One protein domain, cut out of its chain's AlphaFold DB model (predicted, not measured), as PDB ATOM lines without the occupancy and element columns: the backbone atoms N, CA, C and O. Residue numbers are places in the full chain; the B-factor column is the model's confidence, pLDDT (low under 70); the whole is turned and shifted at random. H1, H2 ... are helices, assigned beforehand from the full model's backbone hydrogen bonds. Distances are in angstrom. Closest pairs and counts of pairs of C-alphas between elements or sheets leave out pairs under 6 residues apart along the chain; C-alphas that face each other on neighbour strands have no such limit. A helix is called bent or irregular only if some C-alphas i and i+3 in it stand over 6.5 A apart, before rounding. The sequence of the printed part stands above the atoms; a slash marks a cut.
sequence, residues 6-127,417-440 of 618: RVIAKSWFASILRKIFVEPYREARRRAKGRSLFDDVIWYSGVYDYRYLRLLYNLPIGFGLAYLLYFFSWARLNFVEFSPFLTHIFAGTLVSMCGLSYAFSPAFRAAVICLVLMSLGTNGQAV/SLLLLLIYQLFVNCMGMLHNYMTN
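Overview. This is residues 6 to 127 and 417 to 440 of the 618 residues of the protein "DC_STAMP domain-containing protein" of Steinernema carpocapsae (UniProt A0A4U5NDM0). A long helical hairpin, H4 and H5, makes the core of a flat, loose array of helices, with H6 folding back from the hairpin's end to lie between it and the long helix H8. Beyond the beginning of H4 lies a thinly connected group of H1, H2 and H3, from which residues 6 to 15 of H1 stick out as an arm. The printed part has 146 residues with eight named helices, H1 to H8 in order along the chain, and no named strand; the class is all helix. The whole is loose, with a radius of gyration of the C-alphas of 19.9 A, and spans 56 by 46 by 22 A.

Arrangement. H1, residues 6 to 21, and H4, residues 51 to 73, touch only at their ends, with C-alphas of Ile 20 and Leu 53 closest at 5.2 A; their steep tilt of 68 degrees is only just short of about perpendicular. H2, residues 24 to 32, and H3, residues 37 to 44, are close but not clearly touching, the closest C-alphas, of Arg 30 and Asp 40, being 7.0 A apart. H4 has a kink of 35 degrees near residue 58. It forms a hairpin with H5, residues 84 to 104: they touch, closest at the C-alphas of Phe 63 and Gly 99, 4.3 A, and run opposite ways at a steep tilt of 38 degrees. H5 and H6, residues 106 to 119, touch only at the corner, closest at the C-alphas of Tyr 102 and Arg 109, 5.1 A. H6 touches residues 426 to 434 of H8, residues 417 to 439, closest at the C-alphas of Ala 111 and Cys 430, 6.0 A. H7, residues 124 to 127, is close to H8 but not clearly touching, with the C-alphas of Val 127 and Leu 419 closest at 6.5 A. H5 and H8 are apart. In H1, H3, H5, H6 and H8 every O i to N i+4 pair is within hydrogen-bond range, in H2 3 of 5 and in H4 18 of 19; H7 is too short for such a pair.

Along the chain. H1 begins at C-alpha 6, (73.925, -58.362, 229.176), and is 22.6 A long. H2 is irregular, but only just: C-alphas 25 and 28 are 6.6 A apart. H3 is 10.2 A long. H4 measures 30.6 A, H5 30.4 A and H6 19.8 A; H5 begins at C-alpha 84, (78.472, -32.167, 268.548). H7 has four residues. H8 measures 33.1 A and ends at C-alpha 439, (80.406, -5.750, 232.939).

Size, cuts and confidence. The two C-alphas farthest apart, of Ala 32 and Glu 81, are 61.5 A apart. Residues 128 to 416 are not printed, and C-alphas 127 and 417 are 11.4 A apart across this cut, between H7 and H8. Of the links that are printed whole, none is long. The mean pLDDT of the printed part is 79.7; residues 6 to 11, 74 to 82 and 119 to 124 are under 70.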
ATOM      1  N   ARG A   6      72.540 -58.834 229.396       52.75
ATOM      2  CA  ARG A   6      73.925 -58.362 229.176       52.75
ATOM      3  C   ARG A   6      74.107 -57.458 227.945       52.75
ATOM      4  O   ARG A   6      74.959 -56.576 227.981       52.75
ATOM      5  N   VAL A   7      73.323 -57.632 226.876       55.62
ATOM      6  CA  VAL A   7      73.439 -56.802 225.653       55.62
ATOM      7  C   VAL A   7      72.790 -55.429 225.862       55.62
ATOM      8  O   VAL A   7      73.306 -54.413 225.401       55.62
ATOM      9  N   ILE A   8      71.706 -55.386 226.639       55.47
ATOM     10  CA  ILE A   8      70.989 -54.150 226.979       55.47
ATOM     11  C   ILE A   8      71.843 -53.274 227.911       55.47
ATOM     12  O   ILE A   8      71.961 -52.076 227.672       55.47
ATOM     13  N   ALA A   9      72.523 -53.871 228.900       56.94
ATOM     14  CA  ALA A   9      73.427 -53.147 229.798       56.94
ATOM     15  C   ALA A   9      74.627 -52.514 229.061       56.94
ATOM     16  O   ALA A   9      74.949 -51.356 229.314       56.94
ATOM     17  N   LYS A  10      75.245 -53.221 228.097       58.97
ATOM     18  CA  LYS A  10      76.338 -52.670 227.266       58.97
ATOM     19  C   LYS A  10      75.877 -51.516 226.370       58.97
ATOM     20  O   LYS A  10      76.587 -50.522 226.250       58.97
ATOM     21  N   SER A  11      74.690 -51.629 225.772       67.19
ATOM     22  CA  SER A  11      74.089 -50.571 224.943       67.19
ATOM     23  C   SER A  11      73.777 -49.312 225.761       67.19
ATOM     24  O   SER A  11      74.119 -48.195 225.370       67.19
ATOM     25  N   TRP A  12      73.197 -49.498 226.947       73.19
ATOM     26  CA  TRP A  12      72.852 -48.405 227.850       73.19
ATOM     27  C   TRP A  12      74.097 -47.692 228.401       73.19
ATOM     28  O   TRP A  12      74.174 -46.465 228.359       73.19
ATOM     29  N   PHE A  13      75.119 -48.451 228.811       72.94
ATOM     30  CA  PHE A  13      76.385 -47.897 229.301       72.94
ATOM     31  C   PHE A  13      77.144 -47.127 228.207       72.94
ATOM     32  O   PHE A  13      77.634 -46.025 228.444       72.94
ATOM     33  N   ALA A  14      77.168 -47.649 226.975       75.44
ATOM     34  CA  ALA A  14      77.758 -46.955 225.827       75.44
ATOM     35  C   ALA A  14      77.004 -45.662 225.462       75.44
ATOM     36  O   ALA A  14      77.624 -44.679 225.056       75.44
ATOM     37  N   SER A  15      75.678 -45.639 225.629       78.12
ATOM     38  CA  SER A  15      74.850 -44.445 225.412       78.12
ATOM     39  C   SER A  15      75.143 -43.345 226.438       78.12
ATOM     40  O   SER A  15      75.293 -42.176 226.077       78.12
ATOM     41  N   ILE A  16      75.314 -43.718 227.710       78.12
ATOM     42  CA  ILE A  16      75.708 -42.786 228.775       78.12
ATOM     43  C   ILE A  16      77.118 -42.246 228.538       78.12
ATOM     44  O   ILE A  16      77.319 -41.035 228.587       78.12
ATOM     45  N   LEU A  17      78.080 -43.114 228.214       78.00
ATOM     46  CA  LEU A  17      79.449 -42.692 227.911       78.00
ATOM     47  C   LEU A  17      79.497 -41.717 226.730       78.00
ATOM     48  O   LEU A  17      80.217 -40.723 226.795       78.00
ATOM     49  N   ARG A  18      78.688 -41.930 225.682       78.56
ATOM     50  CA  ARG A  18      78.562 -40.949 224.593       78.56
ATOM     51  C   ARG A  18      78.033 -39.610 225.100       78.56
ATOM     52  O   ARG A  18      78.639 -38.595 224.802       78.56
ATOM     53  N   LYS A  19      76.974 -39.585 225.913       79.19
ATOM     54  CA  LYS A  19      76.449 -38.323 226.474       79.19
ATOM     55  C   LYS A  19      77.439 -37.587 227.383       79.19
ATOM     56  O   LYS A  19      77.328 -36.374 227.533       79.19
ATOM     57  N   ILE A  20      78.371 -38.305 228.010       80.38
ATOM     58  CA  ILE A  20      79.391 -37.709 228.881       80.38
ATOM     59  C   ILE A  20      80.551 -37.147 228.053       80.38
ATOM     60  O   ILE A  20      80.941 -36.002 228.261       80.38
ATOM     61  N   PHE A  21      81.104 -37.929 227.123       80.38
ATOM     62  CA  PHE A  21      82.372 -37.601 226.456       80.38
ATOM     63  C   PHE A  21      82.226 -36.984 225.058       80.38
ATOM     64  O   PHE A  21      83.197 -36.426 224.546       80.38
ATOM     65  N   VAL A  22      81.052 -37.076 224.429       77.69
ATOM     66  CA  VAL A  22      80.844 -36.687 223.027       77.69
ATOM     67  C   VAL A  22      79.909 -35.485 222.935       77.69
ATOM     68  O   VAL A  22      78.724 -35.587 223.238       77.69
ATOM     69  N   GLU A  23      80.442 -34.364 222.443       83.25
ATOM     70  CA  GLU A  23      79.681 -33.164 222.083       83.25
ATOM     71  C   GLU A  23      79.637 -33.044 220.543       83.25
ATOM     72  O   GLU A  23      80.651 -32.682 219.929       83.25
ATOM     73  N   PRO A  24      78.507 -33.369 219.880       79.44
ATOM     74  CA  PRO A  24      78.465 -33.633 218.435       79.44
ATOM     75  C   PRO A  24      78.963 -32.474 217.563       79.44
ATOM     76  O   PRO A  24      79.726 -32.681 216.621       79.44
ATOM     77  N   TYR A  25      78.583 -31.241 217.907       81.50
ATOM     78  CA  TYR A  25      78.983 -30.022 217.192       81.50
ATOM     79  C   TYR A  25      80.501 -29.761 217.246       81.50
ATOM     80  O   TYR A  25      81.083 -29.170 216.332       81.50
ATOM     81  N   ARG A  26      81.163 -30.211 218.314       82.00
ATOM     82  CA  ARG A  26      82.567 -29.901 218.610       82.00
ATOM     83  C   ARG A  26      83.531 -30.948 218.082       82.00
ATOM     84  O   ARG A  26      84.655 -30.616 217.703       82.00
ATOM     85  N   GLU A  27      83.093 -32.204 218.018       82.69
ATOM     86  CA  GLU A  27      83.943 -33.315 217.597       82.69
ATOM     87  C   GLU A  27      84.528 -33.127 216.199       82.69
ATOM     88  O   GLU A  27      85.709 -33.414 215.995       82.69
ATOM     89  N   ALA A  28      83.740 -32.601 215.258       83.69
ATOM     90  CA  ALA A  28      84.205 -32.327 213.900       83.69
ATOM     91  C   ALA A  28      85.376 -31.331 213.900       83.69
ATOM     92  O   ALA A  28      86.402 -31.558 213.260       83.69
ATOM     93  N   ARG A  29      85.267 -30.261 214.697       83.38
ATOM     94  CA  ARG A  29      86.294 -29.217 214.815       83.38
ATOM     95  C   ARG A  29      87.546 -29.722 215.535       83.38
ATOM     96  O   ARG A  29      88.659 -29.378 215.139       83.38
ATOM     97  N   ARG A  30      87.369 -30.556 216.565       86.50
ATOM     98  CA  ARG A  30      88.463 -31.199 217.307       86.50
ATOM     99  C   ARG A  30      89.281 -32.121 216.404       86.50
ATOM    100  O   ARG A  30      90.506 -32.013 216.384       86.50
ATOM    101  N   ARG A  31      88.605 -32.979 215.630       85.19
ATOM    102  CA  ARG A  31      89.244 -33.914 214.689       85.19
ATOM    103  C   ARG A  31      89.938 -33.180 213.541       85.19
ATOM    104  O   ARG A  31      91.075 -33.511 213.239       85.19
ATOM    105  N   ALA A  32      89.318 -32.136 212.986       87.31
ATOM    106  CA  ALA A  32      89.924 -31.320 211.930       87.31
ATOM    107  C   ALA A  32      91.224 -30.621 212.370       87.31
ATOM    108  O   ALA A  32      92.115 -30.407 211.556       87.31
ATOM    109  N   LYS A  33      91.346 -30.272 213.658       85.25
ATOM    110  CA  LYS A  33      92.551 -29.652 214.233       85.25
ATOM    111  C   LYS A  33      93.510 -30.650 214.899       85.25
ATOM    112  O   LYS A  33      94.467 -30.207 215.524       85.25
ATOM    113  N   GLY A  34      93.240 -31.956 214.827       87.00
ATOM    114  CA  GLY A  34      94.088 -32.996 215.426       87.00
ATOM    115  C   GLY A  34      94.218 -32.927 216.954       87.00
ATOM    116  O   GLY A  34      95.227 -33.361 217.498       87.00
ATOM    117  N   ARG A  35      93.233 -32.362 217.668       85.38
ATOM    118  CA  ARG A  35      93.331 -32.127 219.121       85.38
ATOM    119  C   ARG A  35      92.893 -33.337 219.946       85.38
ATOM    120  O   ARG A  35      91.884 -33.990 219.639       85.38
ATOM    121  N   SER A  36      93.594 -33.593 221.050       87.19
ATOM    122  CA  SER A  36      93.149 -34.573 222.044       87.19
ATOM    123  C   SER A  36      91.833 -34.116 222.701       87.19
ATOM    124  O   SER A  36      91.482 -32.933 222.682       87.19
ATOM    125  N   LEU A  37      91.049 -35.057 223.244       82.75
ATOM    126  CA  LEU A  37      89.815 -34.716 223.970       82.75
ATOM    127  C   LEU A  37      90.132 -33.860 225.205       82.75
ATOM    128  O   LEU A  37      89.427 -32.901 225.491       82.75
ATOM    129  N   PHE A  38      91.213 -34.203 225.901       83.62
ATOM    130  CA  PHE A  38      91.660 -33.524 227.109       83.62
ATOM    131  C   PHE A  38      92.028 -32.059 226.837       83.62
ATOM    132  O   PHE A  38      91.523 -31.167 227.519       83.62
ATOM    133  N   ASP A  39      92.806 -31.803 225.782       81.94
ATOM    134  CA  ASP A  39      93.224 -30.441 225.425       81.94
ATOM    135  C   ASP A  39      92.038 -29.567 225.011       81.94
ATOM    136  O   ASP A  39      91.985 -28.386 225.355       81.94
ATOM    137  N   ASP A  40      91.060 -30.136 224.295       83.50
ATOM    138  CA  ASP A  40      89.862 -29.385 223.913       83.50
ATOM    139  C   ASP A  40      88.992 -29.056 225.133       83.50
ATOM    140  O   ASP A  40      88.510 -27.930 225.254       83.50
ATOM    141  N   VAL A  41      88.846 -29.995 226.074       82.88
ATOM    142  CA  VAL A  41      88.052 -29.800 227.298       82.88
ATOM    143  C   VAL A  41      88.666 -28.738 228.217       82.88
ATOM    144  O   VAL A  41      87.915 -27.941 228.780       82.88
ATOM    145  N   ILE A  42      89.991 -28.677 228.357       78.31
ATOM    146  CA  ILE A  42      90.639 -27.749 229.300       78.31
ATOM    147  C   ILE A  42      90.861 -26.363 228.690       78.31
ATOM    148  O   ILE A  42      90.519 -25.367 229.322       78.31
ATOM    149  N   TRP A  43      91.400 -26.282 227.471       77.56
ATOM    150  CA  TRP A  43      91.929 -25.015 226.942       77.56
ATOM    151  C   TRP A  43      91.017 -24.319 225.933       77.56
ATOM    152  O   TRP A  43      91.072 -23.100 225.788       77.56
ATOM    153  N   TYR A  44      90.191 -25.072 225.205       76.38
ATOM    154  CA  TYR A  44      89.457 -24.545 224.047       76.38
ATOM    155  C   TYR A  44      87.935 -24.637 224.176       76.38
ATOM    156  O   TYR A  44      87.207 -24.159 223.294       76.38
ATOM    157  N   SER A  45      87.426 -25.276 225.231       80.19
ATOM    158  CA  SER A  45      85.993 -25.446 225.431       80.19
ATOM    159  C   SER A  45      85.347 -24.320 226.217       80.19
ATOM    160  O   SER A  45      85.859 -23.861 227.234       80.19
ATOM    161  N   GLY A  46      84.214 -23.841 225.700       76.44
ATOM    162  CA  GLY A  46      83.457 -22.743 226.272       76.44
ATOM    163  C   GLY A  46      82.834 -23.151 227.597       76.44
ATOM    164  O   GLY A  46      82.829 -24.316 227.988       76.44
ATOM    165  N   VAL A  47      82.311 -22.177 228.331       75.69
ATOM    166  CA  VAL A  47      81.852 -22.361 229.718       75.69
ATOM    167  C   VAL A  47      80.752 -23.434 229.858       75.69
ATOM    168  O   VAL A  47      80.705 -24.132 230.875       75.69
ATOM    169  N   TYR A  48      79.936 -23.624 228.819       78.25
ATOM    170  CA  TYR A  48      78.783 -24.534 228.815       78.25
ATOM    171  C   TYR A  48      78.995 -25.849 228.045       78.25
ATOM    172  O   TYR A  48      78.105 -26.697 228.047       78.25
ATOM    173  N   ASP A  49      80.156 -26.047 227.419       82.25
ATOM    174  CA  ASP A  49      80.468 -27.278 226.685       82.25
ATOM    175  C   ASP A  49      80.802 -28.445 227.634       82.25
ATOM    176  O   ASP A  49      81.336 -28.228 228.727       82.25
ATOM    177  N   TYR A  50      80.524 -29.689 227.215       84.75
ATOM    178  CA  TYR A  50      80.816 -30.908 227.990       84.75
ATOM    179  C   TYR A  50      80.174 -30.927 229.390       84.75
ATOM    180  O   TYR A  50      80.800 -31.321 230.379       84.75
ATOM    181  N   ARG A  51      78.907 -30.502 229.500       81.75
ATOM    182  CA  ARG A  51      78.211 -30.276 230.783       81.75
ATOM    183  C   ARG A  51      78.307 -31.450 231.768       81.75
ATOM    184  O   ARG A  51      78.613 -31.233 232.938       81.75
ATOM    185  N   TYR A  52      78.066 -32.681 231.313       83.75
ATOM    186  CA  TYR A  52      78.081 -33.868 232.179       83.75
ATOM    187  C   TYR A  52      79.491 -34.268 232.618       83.75
ATOM    188  O   TYR A  52      79.697 -34.583 233.787       83.75
ATOM    189  N   LEU A  53      80.469 -34.202 231.710       86.00
ATOM    190  CA  LEU A  53      81.874 -34.448 232.040       86.00
ATOM    191  C   LEU A  53      82.390 -33.420 233.049       86.00
ATOM    192  O   LEU A  53      83.053 -33.785 234.015       86.00
ATOM    193  N   ARG A  54      82.033 -32.142 232.864       85.81
ATOM    194  CA  ARG A  54      82.379 -31.067 233.798       85.81
ATOM    195  C   ARG A  54      81.740 -31.254 235.162       85.81
ATOM    196  O   ARG A  54      82.421 -31.045 236.158       85.81
ATOM    197  N   LEU A  55      80.481 -31.669 235.229       87.38
ATOM    198  CA  LEU A  55      79.836 -31.973 236.504       87.38
ATOM    199  C   LEU A  55      80.546 -33.129 237.229       87.38
ATOM    200  O   LEU A  55      80.799 -33.030 238.426       87.38
ATOM    201  N   LEU A  56      80.923 -34.181 236.491       88.38
ATOM    202  CA  LEU A  56      81.554 -35.383 237.038       88.38
ATOM    203  C   LEU A  56      82.867 -35.087 237.777       88.38
ATOM    204  O   LEU A  56      83.076 -35.632 238.855       88.38
ATOM    205  N   TYR A  57      83.735 -34.230 237.224       87.38
ATOM    206  CA  TYR A  57      85.000 -33.885 237.884       87.38
ATOM    207  C   TYR A  57      84.893 -32.662 238.814       87.38
ATOM    208  O   TYR A  57      85.588 -32.618 239.825       87.38
ATOM    209  N   ASN A  58      84.033 -31.671 238.531       89.44
ATOM    210  CA  ASN A  58      83.927 -30.478 239.387       89.44
ATOM    211  C   ASN A  58      83.227 -30.766 240.714       89.44
ATOM    212  O   ASN A  58      83.499 -30.075 241.688       89.44
ATOM    213  N   LEU A  59      82.341 -31.762 240.773       91.19
ATOM    214  CA  LEU A  59      81.647 -32.128 242.003       91.19
ATOM    215  C   LEU A  59      82.617 -32.626 243.095       91.19
ATOM    216  O   LEU A  59      82.662 -31.987 244.145       91.19
ATOM    217  N   PRO A  60      83.465 -33.655 242.882       92.94
ATOM    218  CA  PRO A  60      84.426 -34.081 243.904       92.94
ATOM    219  C   PRO A  60      85.448 -32.989 244.252       92.94
ATOM    220  O   PRO A  60      85.773 -32.815 245.425       92.94
ATOM    221  N   ILE A  61      85.905 -32.202 243.268       91.00
ATOM    222  CA  ILE A  61      86.820 -31.073 243.510       91.00
ATOM    223  C   ILE A  61      86.146 -29.997 244.372       91.00
ATOM    224  O   ILE A  61      86.749 -29.502 245.320       91.00
ATOM    225  N   GLY A  62      84.890 -29.658 244.074       90.75
ATOM    226  CA  GLY A  62      84.117 -28.659 244.804       90.75
ATOM    227  C   GLY A  62      83.860 -29.063 246.251       90.75
ATOM    228  O   GLY A  62      84.071 -28.253 247.148       90.75
ATOM    229  N   PHE A  63      83.473 -30.319 246.494       92.19
ATOM    230  CA  PHE A  63      83.325 -30.849 247.854       92.19
ATOM    231  C   PHE A  63      84.658 -30.870 248.614       92.19
ATOM    232  O   PHE A  63      84.694 -30.477 249.778       92.19
ATOM    233  N   GLY A  64      85.758 -31.259 247.958       90.88
ATOM    234  CA  GLY A  64      87.095 -31.228 248.557       90.88
ATOM    235  C   GLY A  64      87.535 -29.813 248.950       90.88
ATOM    236  O   GLY A  64      87.937 -29.586 250.089       90.88
ATOM    237  N   LEU A  65      87.392 -28.843 248.043       87.50
ATOM    238  CA  LEU A  65      87.709 -27.436 248.312       87.50
ATOM    239  C   LEU A  65      86.815 -26.840 249.405       87.50
ATOM    240  O   LEU A  65      87.318 -26.160 250.295       87.50
ATOM    241  N   ALA A  66      85.508 -27.111 249.373       88.69
ATOM    242  CA  ALA A  66      84.574 -26.629 250.387       88.69
ATOM    243  C   ALA A  66      84.890 -27.205 251.776       88.69
ATOM    244  O   ALA A  66      84.852 -26.474 252.764       88.69
ATOM    245  N   TYR A  67      85.261 -28.487 251.854       88.38
ATOM    246  CA  TYR A  67      85.696 -29.113 253.101       88.38
ATOM    247  C   TYR A  67      86.999 -28.501 253.632       88.38
ATOM    248  O   TYR A  67      87.082 -28.188 254.818       88.38
ATOM    249  N   LEU A  68      87.992 -28.268 252.767       83.38
ATOM    250  CA  LEU A  68      89.241 -27.602 253.155       83.38
ATOM    251  C   LEU A  68      88.984 -26.181 253.669       83.38
ATOM    252  O   LEU A  68      89.477 -25.813 254.734       83.38
ATOM    253  N   LEU A  69      88.167 -25.401 252.956       78.75
ATOM    254  CA  LEU A  69      87.782 -24.057 253.385       78.75
ATOM    255  C   LEU A  69      87.052 -24.084 254.732       78.75
ATOM    256  O   LEU A  69      87.352 -23.252 255.586       78.75
ATOM    257  N   TYR A  70      86.157 -25.050 254.960       81.06
ATOM    258  CA  TYR A  70      85.503 -25.248 256.256       81.06
ATOM    259  C   TYR A  70      86.505 -25.617 257.360       81.06
ATOM    260  O   TYR A  70      86.449 -25.044 258.446       81.06
ATOM    261  N   PHE A  71      87.437 -26.535 257.096       79.06
ATOM    262  CA  PHE A  71      88.417 -26.995 258.080       79.06
ATOM    263  C   PHE A  71      89.357 -25.872 258.534       79.06
ATOM    264  O   PHE A  71      89.571 -25.688 259.733       79.06
ATOM    265  N   PHE A  72      89.885 -25.093 257.587       72.00
ATOM    266  CA  PHE A  72      90.780 -23.978 257.900       72.00
ATOM    267  C   PHE A  72      90.033 -22.748 258.417       72.00
ATOM    268  O   PHE A  72      90.526 -22.070 259.309       72.00
ATOM    269  N   SER A  73      88.845 -22.449 257.892       70.12
ATOM    270  CA  SER A  73      88.129 -21.236 258.292       70.12
ATOM    271  C   SER A  73      87.249 -21.482 259.508       70.12
ATOM    272  O   SER A  73      87.387 -20.792 260.496       70.12
ATOM    273  N   TRP A  74      86.340 -22.454 259.482       67.62
ATOM    274  CA  TRP A  74      85.251 -22.532 260.464       67.62
ATOM    275  C   TRP A  74      85.496 -23.535 261.595       67.62
ATOM    276  O   TRP A  74      85.161 -23.249 262.742       67.62
ATOM    277  N   ALA A  75      86.104 -24.694 261.314       64.25
ATOM    278  CA  ALA A  75      86.255 -25.772 262.301       64.25
ATOM    279  C   ALA A  75      87.080 -25.359 263.536       64.25
ATOM    280  O   ALA A  75      86.867 -25.877 264.629       64.25
ATOM    281  N   ARG A  76      88.000 -24.400 263.372       60.41
ATOM    282  CA  ARG A  76      88.825 -23.833 264.453       60.41
ATOM    283  C   ARG A  76      88.224 -22.576 265.094       60.41
ATOM    284  O   ARG A  76      88.626 -22.230 266.200       60.41
ATOM    285  N   LEU A  77      87.278 -21.909 264.425       58.66
ATOM    286  CA  LEU A  77      86.656 -20.660 264.882       58.66
ATOM    287  C   LEU A  77      85.356 -20.874 265.662       58.66
ATOM    288  O   LEU A  77      84.692 -19.897 265.962       58.66
ATOM    289  N   ASN A  78      84.954 -22.109 265.970       59.25
ATOM    290  CA  ASN A  78      83.619 -22.411 266.493       59.25
ATOM    291  C   ASN A  78      83.258 -21.546 267.730       59.25
ATOM    292  O   ASN A  78      83.786 -21.743 268.820       59.25
ATOM    293  N   PHE A  79      82.377 -20.557 267.524       52.53
ATOM    294  CA  PHE A  79      82.025 -19.493 268.482       52.53
ATOM    295  C   PHE A  79      80.999 -19.917 269.528       52.53
ATOM    296  O   PHE A  79      80.718 -19.175 270.465       52.53
ATOM    297  N   VAL A  80      80.386 -21.077 269.321       50.72
ATOM    298  CA  VAL A  80      79.256 -21.554 270.100       50.72
ATOM    299  C   VAL A  80      79.534 -23.008 270.427       50.72
ATOM    300  O   VAL A  80      79.859 -23.794 269.534       50.72
ATOM    301  N   GLU A  81      79.398 -23.365 271.702       56.28
ATOM    302  CA  GLU A  81      79.306 -24.752 272.156       56.28
ATOM    303  C   GLU A  81      77.995 -25.351 271.636       56.28
ATOM    304  O   GLU A  81      77.019 -25.559 272.351       56.28
ATOM    305  N   PHE A  82      77.931 -25.568 270.328       62.94
ATOM    306  CA  PHE A  82      76.879 -26.363 269.739       62.94
ATOM    307  C   PHE A  82      77.062 -27.804 270.196       62.94
ATOM    308  O   PHE A  82      78.186 -28.301 270.306       62.94
ATOM    309  N   SER A  83      75.949 -28.513 270.395       74.88
ATOM    310  CA  SER A  83      76.017 -29.960 270.554       74.88
ATOM    311  C   SER A  83      76.802 -30.555 269.372       74.88
ATOM    312  O   SER A  83      76.686 -30.068 268.236       74.88
ATOM    313  N   PRO A  84      77.627 -31.594 269.598       79.31
ATOM    314  CA  PRO A  84      78.472 -32.167 268.548       79.31
ATOM    315  C   PRO A  84      77.653 -32.566 267.310       79.31
ATOM    316  O   PRO A  84      78.088 -32.371 266.177       79.31
ATOM    317  N   PHE A  85      76.409 -33.004 267.514       84.81
ATOM    318  CA  PHE A  85      75.448 -33.285 266.449       84.81
ATOM    319  C   PHE A  85      75.125 -32.064 265.570       84.81
ATOM    320  O   PHE A  85      75.217 -32.146 264.344       84.81
ATOM    321  N   LEU A  86      74.783 -30.922 266.175       81.25
ATOM    322  CA  LEU A  86      74.423 -29.716 265.428       81.25
ATOM    323  C   LEU A  86      75.624 -29.157 264.649       81.25
ATOM    324  O   LEU A  86      75.465 -28.691 263.520       81.25
ATOM    325  N   THR A  87      76.831 -29.279 265.210       80.94
ATOM    326  CA  THR A  87      78.077 -28.889 264.530       80.94
ATOM    327  C   THR A  87      78.277 -29.680 263.236       80.94
ATOM    328  O   THR A  87      78.574 -29.093 262.194       80.94
ATOM    329  N   HIS A  88      78.063 -30.999 263.266       85.12
ATOM    330  CA  HIS A  88      78.177 -31.835 262.069       85.12
ATOM    331  C   HIS A  88      77.098 -31.536 261.027       85.12
ATOM    332  O   HIS A  88      77.407 -31.514 259.835       85.12
ATOM    333  N   ILE A  89      75.859 -31.258 261.451       88.19
ATOM    334  CA  ILE A  89      74.791 -30.844 260.528       88.19
ATOM    335  C   ILE A  89      75.168 -29.540 259.833       88.19
ATOM    336  O   ILE A  89      75.105 -29.468 258.609       88.19
ATOM    337  N   PHE A  90      75.590 -28.529 260.593       83.94
ATOM    338  CA  PHE A  90      75.967 -27.232 260.040       83.94
ATOM    339  C   PHE A  90      77.161 -27.337 259.081       83.94
ATOM    340  O   PHE A  90      77.150 -26.762 257.993       83.94
ATOM    341  N   ALA A  91      78.175 -28.126 259.446       84.75
ATOM    342  CA  ALA A  91      79.305 -28.413 258.569       84.75
ATOM    343  C   ALA A  91      78.846 -29.083 257.266       84.75
ATOM    344  O   ALA A  91      79.224 -28.663 256.172       84.75
ATOM    345  N   GLY A  92      77.998 -30.108 257.383       89.69
ATOM    346  CA  GLY A  92      77.472 -30.859 256.250       89.69
ATOM    347  C   GLY A  92      76.645 -29.992 255.304       89.69
ATOM    348  O   GLY A  92      76.834 -30.077 254.089       89.69
ATOM    349  N   THR A  93      75.772 -29.129 255.830       89.88
ATOM    350  CA  THR A  93      74.952 -28.227 255.009       89.88
ATOM    351  C   THR A  93      75.810 -27.181 254.305       89.88
ATOM    352  O   THR A  93      75.658 -27.000 253.098       89.88
ATOM    353  N   LEU A  94      76.757 -26.554 255.009       87.31
ATOM    354  CA  LEU A  94      77.641 -25.540 254.433       87.31
ATOM    355  C   LEU A  94      78.535 -26.124 253.328       87.31
ATOM    356  O   LEU A  94      78.566 -25.599 252.213       87.31
ATOM    357  N   VAL A  95      79.201 -27.252 253.600       91.38
ATOM    358  CA  VAL A  95      80.064 -27.933 252.620       91.38
ATOM    359  C   VAL A  95      79.251 -28.417 251.417       91.38
ATOM    360  O   VAL A  95      79.694 -28.250 250.281       91.38
ATOM    361  N   SER A  96      78.048 -28.954 251.637       91.75
ATOM    362  CA  SER A  96      77.183 -29.417 250.543       91.75
ATOM    363  C   SER A  96      76.694 -28.276 249.663       91.75
ATOM    364  O   SER A  96      76.769 -28.378 248.439       91.75
ATOM    365  N   MET A  97      76.244 -27.170 250.261       91.88
ATOM    366  CA  MET A  97      75.804 -25.992 249.512       91.88
ATOM    367  C   MET A  97      76.950 -25.418 248.675       91.88
ATOM    368  O   MET A  97      76.799 -25.263 247.463       91.88
ATOM    369  N   CYS A  98      78.126 -25.195 249.271       89.25
ATOM    370  CA  CYS A  98      79.291 -24.686 248.544       89.25
ATOM    371  C   CYS A  98      79.785 -25.657 247.457       89.25
ATOM    372  O   CYS A  98      80.097 -25.219 246.346       89.25
ATOM    373  N   GLY A  99      79.824 -26.963 247.739       92.12
ATOM    374  CA  GLY A  99      80.249 -27.988 246.783       92.12
ATOM    375  C   GLY A  99      79.320 -28.083 245.569       92.12
ATOM    376  O   GLY A  99      79.787 -28.112 244.427       92.12
ATOM    377  N   LEU A 100      78.002 -28.045 245.790       92.00
ATOM    378  CA  LEU A 100      77.010 -28.021 244.712       92.00
ATOM    379  C   LEU A 100      77.075 -26.708 243.918       92.00
ATOM    380  O   LEU A 100      77.080 -26.744 242.685       92.00
ATOM    381  N   SER A 101      77.192 -25.557 244.587       91.31
ATOM    382  CA  SER A 101      77.357 -24.259 243.917       91.31
ATOM    383  C   SER A 101      78.606 -24.221 243.032       91.31
ATOM    384  O   SER A 101      78.533 -23.720 241.908       91.31
ATOM    385  N   TYR A 102      79.720 -24.811 243.481       90.81
ATOM    386  CA  TYR A 102      80.934 -24.972 242.675       90.81
ATOM    387  C   TYR A 102      80.697 -25.885 241.469       90.81
ATOM    388  O   TYR A 102      81.117 -25.576 240.358       90.81
ATOM    389  N   ALA A 103      79.973 -26.989 241.629       89.38
ATOM    390  CA  ALA A 103      79.724 -27.906 240.522       89.38
ATOM    391  C   ALA A 103      78.841 -27.287 239.414       89.38
ATOM    392  O   ALA A 103      79.098 -27.506 238.225       89.38
ATOM    393  N   PHE A 104      77.822 -26.500 239.782       88.25
ATOM    394  CA  PHE A 104      76.829 -25.977 238.835       88.25
ATOM    395  C   PHE A 104      77.130 -24.579 238.285       88.25
ATOM    396  O   PHE A 104      76.819 -24.317 237.122       88.25
ATOM    397  N   SER A 105      77.712 -23.675 239.079       88.94
ATOM    398  CA  SER A 105      77.877 -22.269 238.692       88.94
ATOM    399  C   SER A 105      79.305 -21.967 238.222       88.94
ATOM    400  O   SER A 105      80.250 -22.038 239.009       88.94
ATOM    401  N   PRO A 106      79.514 -21.585 236.947       84.62
ATOM    402  CA  PRO A 106      80.813 -21.108 236.476       84.62
ATOM    403  C   PRO A 106      81.308 -19.854 237.199       84.62
ATOM    404  O   PRO A 106      82.495 -19.758 237.495       84.62
ATOM    405  N   ALA A 107      80.403 -18.924 237.520       83.50
ATOM    406  CA  ALA A 107      80.750 -17.699 238.234       83.50
ATOM    407  C   ALA A 107      81.229 -18.005 239.659       83.50
ATOM    408  O   ALA A 107      82.235 -17.459 240.099       83.50
ATOM    409  N   PHE A 108      80.567 -18.940 240.351       85.94
ATOM    410  CA  PHE A 108      80.986 -19.354 241.689       85.94
ATOM    411  C   PHE A 108      82.329 -20.095 241.666       85.94
ATOM    412  O   PHE A 108      83.158 -19.868 242.539       85.94
ATOM    413  N   ARG A 109      82.598 -20.918 240.642       86.94
ATOM    414  CA  ARG A 109      83.923 -21.545 240.460       86.94
ATOM    415  C   ARG A 109      85.029 -20.509 240.329       86.94
ATOM    416  O   ARG A 109      86.023 -20.602 241.039       86.94
ATOM    417  N   ALA A 110      84.832 -19.521 239.457       82.50
ATOM    418  CA  ALA A 110      85.780 -18.426 239.293       82.50
ATOM    419  C   ALA A 110      85.964 -17.657 240.610       82.50
ATOM    420  O   ALA A 110      87.094 -17.426 241.023       82.50
ATOM    421  N   ALA A 111      84.874 -17.349 241.320       84.50
ATOM    422  CA  ALA A 111      84.929 -16.665 242.608       84.50
ATOM    423  C   ALA A 111      85.694 -17.462 243.678       84.50
ATOM    424  O   ALA A 111      86.506 -16.879 244.386       84.50
ATOM    425  N   VAL A 112      85.488 -18.779 243.779       83.38
ATOM    426  CA  VAL A 112      86.210 -19.641 244.734       83.38
ATOM    427  C   VAL A 112      87.695 -19.734 244.384       83.38
ATOM    428  O   VAL A 112      88.530 -19.650 245.278       83.38
ATOM    429  N   ILE A 113      88.043 -19.852 243.101       81.44
ATOM    430  CA  ILE A 113      89.446 -19.851 242.664       81.44
ATOM    431  C   ILE A 113      90.098 -18.500 242.987       81.44
ATOM    432  O   ILE A 113      91.174 -18.474 243.582       81.44
ATOM    433  N   CYS A 114      89.428 -17.384 242.685       79.00
ATOM    434  CA  CYS A 114      89.890 -16.047 243.057       79.00
ATOM    435  C   CYS A 114      90.036 -15.897 244.574       79.00
ATOM    436  O   CYS A 114      91.037 -15.357 245.026       79.00
ATOM    437  N   LEU A 115      89.094 -16.416 245.365       78.69
ATOM    438  CA  LEU A 115      89.157 -16.384 246.825       78.69
ATOM    439  C   LEU A 115      90.387 -17.137 247.340       78.69
ATOM    440  O   LEU A 115      91.106 -16.609 248.183       78.69
ATOM    441  N   VAL A 116      90.660 -18.333 246.809       76.44
ATOM    442  CA  VAL A 116      91.852 -19.116 247.170       76.44
ATOM    443  C   VAL A 116      93.124 -18.351 246.798       76.44
ATOM    444  O   VAL A 116      94.003 -18.188 247.641       76.44
ATOM    445  N   LEU A 117      93.202 -17.793 245.588       74.44
ATOM    446  CA  LEU A 117      94.350 -16.991 245.152       74.44
ATOM    447  C   LEU A 117      94.527 -15.707 245.980       74.44
ATOM    448  O   LEU A 117      95.649 -15.338 246.314       74.44
ATOM    449  N   MET A 118      93.438 -15.044 246.373       70.94
ATOM    450  CA  MET A 118      93.469 -13.849 247.225       70.94
ATOM    451  C   MET A 118      93.802 -14.185 248.685       70.94
ATOM    452  O   MET A 118      94.434 -13.380 249.372       70.94
ATOM    453  N   SER A 119      93.441 -15.384 249.151       68.19
ATOM    454  CA  SER A 119      93.841 -15.925 250.459       68.19
ATOM    455  C   SER A 119      95.309 -16.361 250.522       68.19
ATOM    456  O   SER A 119      95.837 -16.601 251.603       68.19
ATOM    457  N   LEU A 120      95.997 -16.429 249.384       67.00
ATOM    458  CA  LEU A 120      97.452 -16.581 249.334       67.00
ATOM    459  C   LEU A 120      98.171 -15.224 249.369       67.00
ATOM    460  O   LEU A 120      99.397 -15.192 249.400       67.00
ATOM    461  N   GLY A 121      97.420 -14.116 249.371       66.81
ATOM    462  CA  GLY A 121      97.955 -12.762 249.392       66.81
ATOM    463  C   GLY A 121      97.844 -12.022 250.729       66.81
ATOM    464  O   GLY A 121      97.574 -12.622 251.772       66.81
ATOM    465  N   THR A 122      98.000 -10.692 250.705       65.56
ATOM    466  CA  THR A 122      98.098  -9.831 251.901       65.56
ATOM    467  C   THR A 122      96.932 -10.009 252.868       65.56
ATOM    468  O   THR A 122      97.116  -9.993 254.083       65.56
ATOM    469  N   ASN A 123      95.730 -10.213 252.329       68.56
ATOM    470  CA  ASN A 123      94.519 -10.408 253.124       68.56
ATOM    471  C   ASN A 123      94.453 -11.818 253.721       68.56
ATOM    472  O   ASN A 123      94.002 -12.004 254.846       68.56
ATOM    473  N   GLY A 124      94.963 -12.811 253.000       68.50
ATOM    474  CA  GLY A 124      95.096 -14.178 253.480       68.50
ATOM    475  C   GLY A 124      96.062 -14.342 254.644       68.50
ATOM    476  O   GLY A 124      95.828 -15.136 255.554       68.50
ATOM    477  N   GLN A 125      97.111 -13.524 254.693       71.44
ATOM    478  CA  GLN A 125      98.035 -13.563 255.816       71.44
ATOM    479  C   GLN A 125      97.393 -13.167 257.162       71.44
ATOM    480  O   GLN A 125      97.912 -13.539 258.218       71.44
ATOM    481  N   ALA A 126      96.291 -12.405 257.154       74.56
ATOM    482  CA  ALA A 126      95.544 -12.099 258.374       74.56
ATOM    483  C   ALA A 126      94.977 -13.377 259.011       74.56
ATOM    484  O   ALA A 126      95.064 -13.540 260.228       74.56
ATOM    485  N   VAL A 127      94.519 -14.323 258.181       75.44
ATOM    486  CA  VAL A 127      94.059 -15.657 258.599       75.44
ATOM    487  C   VAL A 127      95.186 -16.409 259.313       75.44
ATOM    488  O   VAL A 127      95.031 -16.841 260.454       75.44
ATOM    489  N   SER A 417      86.168 -13.567 265.484       77.56
ATOM    490  CA  SER A 417      84.993 -12.888 264.918       77.56
ATOM    491  C   SER A 417      85.397 -11.902 263.818       77.56
ATOM    492  O   SER A 417      84.768 -11.839 262.760       77.56
ATOM    493  N   LEU A 418      86.498 -11.175 264.030       79.56
ATOM    494  CA  LEU A 418      87.101 -10.302 263.021       79.56
ATOM    495  C   LEU A 418      87.566 -11.088 261.788       79.56
ATOM    496  O   LEU A 418      87.433 -10.601 260.666       79.56
ATOM    497  N   LEU A 419      88.060 -12.316 261.975       77.44
ATOM    498  CA  LEU A 419      88.459 -13.183 260.872       77.44
ATOM    499  C   LEU A 419      87.271 -13.590 259.990       77.44
ATOM    500  O   LEU A 419      87.388 -13.557 258.765       77.44
ATOM    501  N   LEU A 420      86.117 -13.919 260.580       77.88
ATOM    502  CA  LEU A 420      84.903 -14.187 259.802       77.88
ATOM    503  C   LEU A 420      84.479 -12.975 258.967       77.88
ATOM    504  O   LEU A 420      84.161 -13.123 257.785       77.88
ATOM    505  N   LEU A 421      84.509 -11.778 259.559       79.56
ATOM    506  CA  LEU A 421      84.201 -10.535 258.849       79.56
ATOM    507  C   LEU A 421      85.185 -10.284 257.700       79.56
ATOM    508  O   LEU A 421      84.761  -9.897 256.613       79.56
ATOM    509  N   LEU A 422      86.474 -10.559 257.908       79.25
ATOM    510  CA  LEU A 422      87.498 -10.453 256.869       79.25
ATOM    511  C   LEU A 422      87.241 -11.435 255.717       79.25
ATOM    512  O   LEU A 422      87.286 -11.033 254.557       79.25
ATOM    513  N   ILE A 423      86.936 -12.703 256.007       77.31
ATOM    514  CA  ILE A 423      86.629 -13.710 254.976       77.31
ATOM    515  C   ILE A 423      85.371 -13.317 254.192       77.31
ATOM    516  O   ILE A 423      85.349 -13.416 252.963       77.31
ATOM    517  N   TYR A 424      84.344 -12.812 254.879       81.31
ATOM    518  CA  TYR A 424      83.142 -12.298 254.229       81.31
ATOM    519  C   TYR A 424      83.451 -11.103 253.313       81.31
ATOM    520  O   TYR A 424      83.053 -11.100 252.147       81.31
ATOM    521  N   GLN A 425      84.220 -10.120 253.792       81.50
ATOM    522  CA  GLN A 425      84.660  -8.982 252.978       81.50
ATOM    523  C   GLN A 425      85.503  -9.425 251.777       81.50
ATOM    524  O   GLN A 425      85.324  -8.900 250.679       81.50
ATOM    525  N   LEU A 426      86.383 -10.418 251.948       80.31
ATOM    526  CA  LEU A 426      87.159 -10.997 250.852       80.31
ATOM    527  C   LEU A 426      86.253 -11.586 249.781       80.31
ATOM    528  O   LEU A 426      86.453 -11.307 248.599       80.31
ATOM    529  N   PHE A 427      85.236 -12.344 250.183       81.19
ATOM    530  CA  PHE A 427      84.269 -12.916 249.257       81.19
ATOM    531  C   PHE A 427      83.481 -11.835 248.502       81.19
ATOM    532  O   PHE A 427      83.374 -11.900 247.276       81.19
ATOM    533  N   VAL A 428      82.991 -10.804 249.199       83.44
ATOM    534  CA  VAL A 428      82.285  -9.671 248.570       83.44
ATOM    535  C   VAL A 428      83.193  -8.936 247.580       83.44
ATOM    536  O   VAL A 428      82.775  -8.667 246.454       83.44
ATOM    537  N   ASN A 429      84.453  -8.684 247.944       79.81
ATOM    538  CA  ASN A 429      85.431  -8.050 247.060       79.81
ATOM    539  C   ASN A 429      85.741  -8.913 245.827       79.81
ATOM    540  O   ASN A 429      85.816  -8.377 244.721       79.81
ATOM    541  N   CYS A 430      85.863 -10.238 245.983       81.38
ATOM    542  CA  CYS A 430      86.031 -11.169 244.860       81.38
ATOM    543  C   CYS A 430      84.846 -11.084 243.894       81.38
ATOM    544  O   CYS A 430      85.030 -10.995 242.681       81.38
ATOM    545  N   MET A 431      83.626 -11.099 244.435       83.69
ATOM    546  CA  MET A 431      82.405 -11.012 243.637       83.69
ATOM    547  C   MET A 431      82.279  -9.657 242.937       83.69
ATOM    548  O   MET A 431      81.936  -9.621 241.758       83.69
ATOM    549  N   GLY A 432      82.611  -8.558 243.620       84.00
ATOM    550  CA  GLY A 432      82.636  -7.217 243.032       84.00
ATOM    551  C   GLY A 432      83.672  -7.087 241.913       84.00
ATOM    552  O   GLY A 432      83.367  -6.556 240.847       84.00
ATOM    553  N   MET A 433      84.870  -7.643 242.110       81.38
ATOM    554  CA  MET A 433      85.906  -7.701 241.077       81.38
ATOM    555  C   MET A 433      85.442  -8.513 239.866       81.38
ATOM    556  O   MET A 433      85.572  -8.043 238.740       81.38
ATOM    557  N   LEU A 434      84.877  -9.706 240.080       82.56
ATOM    558  CA  LEU A 434      84.387 -10.559 238.997       82.56
ATOM    559  C   LEU A 434      83.233  -9.896 238.237       82.56
ATOM    560  O   LEU A 434      83.169  -9.983 237.014       82.56
ATOM    561  N   HIS A 435      82.338  -9.211 238.951       85.44
ATOM    562  CA  HIS A 435      81.259  -8.452 238.334       85.44
ATOM    563  C   HIS A 435      81.818  -7.351 237.428       85.44
ATOM    564  O   HIS A 435      81.512  -7.348 236.240       85.44
ATOM    565  N   ASN A 436      82.705  -6.499 237.950       83.69
ATOM    566  CA  ASN A 436      83.329  -5.415 237.185       83.69
ATOM    567  C   ASN A 436      84.157  -5.930 236.003       83.69
ATOM    568  O   ASN A 436      84.127  -5.326 234.937       83.69
ATOM    569  N   TYR A 437      84.846  -7.064 236.163       81.81
ATOM    570  CA  TYR A 437      85.578  -7.722 235.083       81.81
ATOM    571  C   TYR A 437      84.659  -8.104 233.916       81.81
ATOM    572  O   TYR A 437      85.049  -7.974 232.759       81.81
ATOM    573  N   MET A 438      83.438  -8.557 234.213       81.62
ATOM    574  CA  MET A 438      82.471  -9.009 233.211       81.62
ATOM    575  C   MET A 438      81.636  -7.873 232.606       81.62
ATOM    576  O   MET A 438      81.225  -7.987 231.452       81.62
ATOM    577  N   THR A 439      81.331  -6.816 233.368       85.69
ATOM    578  CA  THR A 439      80.406  -5.750 232.939       85.69
ATOM    579  C   THR A 439      81.098  -4.482 232.461       85.69
ATOM    580  O   THR A 439      80.571  -3.818 231.569       85.69
ATOM    581  N   ASN A 440      82.259  -4.133 233.016       85.44
ATOM    582  CA  ASN A 440      82.945  -2.887 232.706       85.44
ATOM    583  C   ASN A 440      84.132  -3.132 231.761       85.44
ATOM    584  O   ASN A 440      85.129  -3.755 232.125       85.44
TER     585      ASN A 440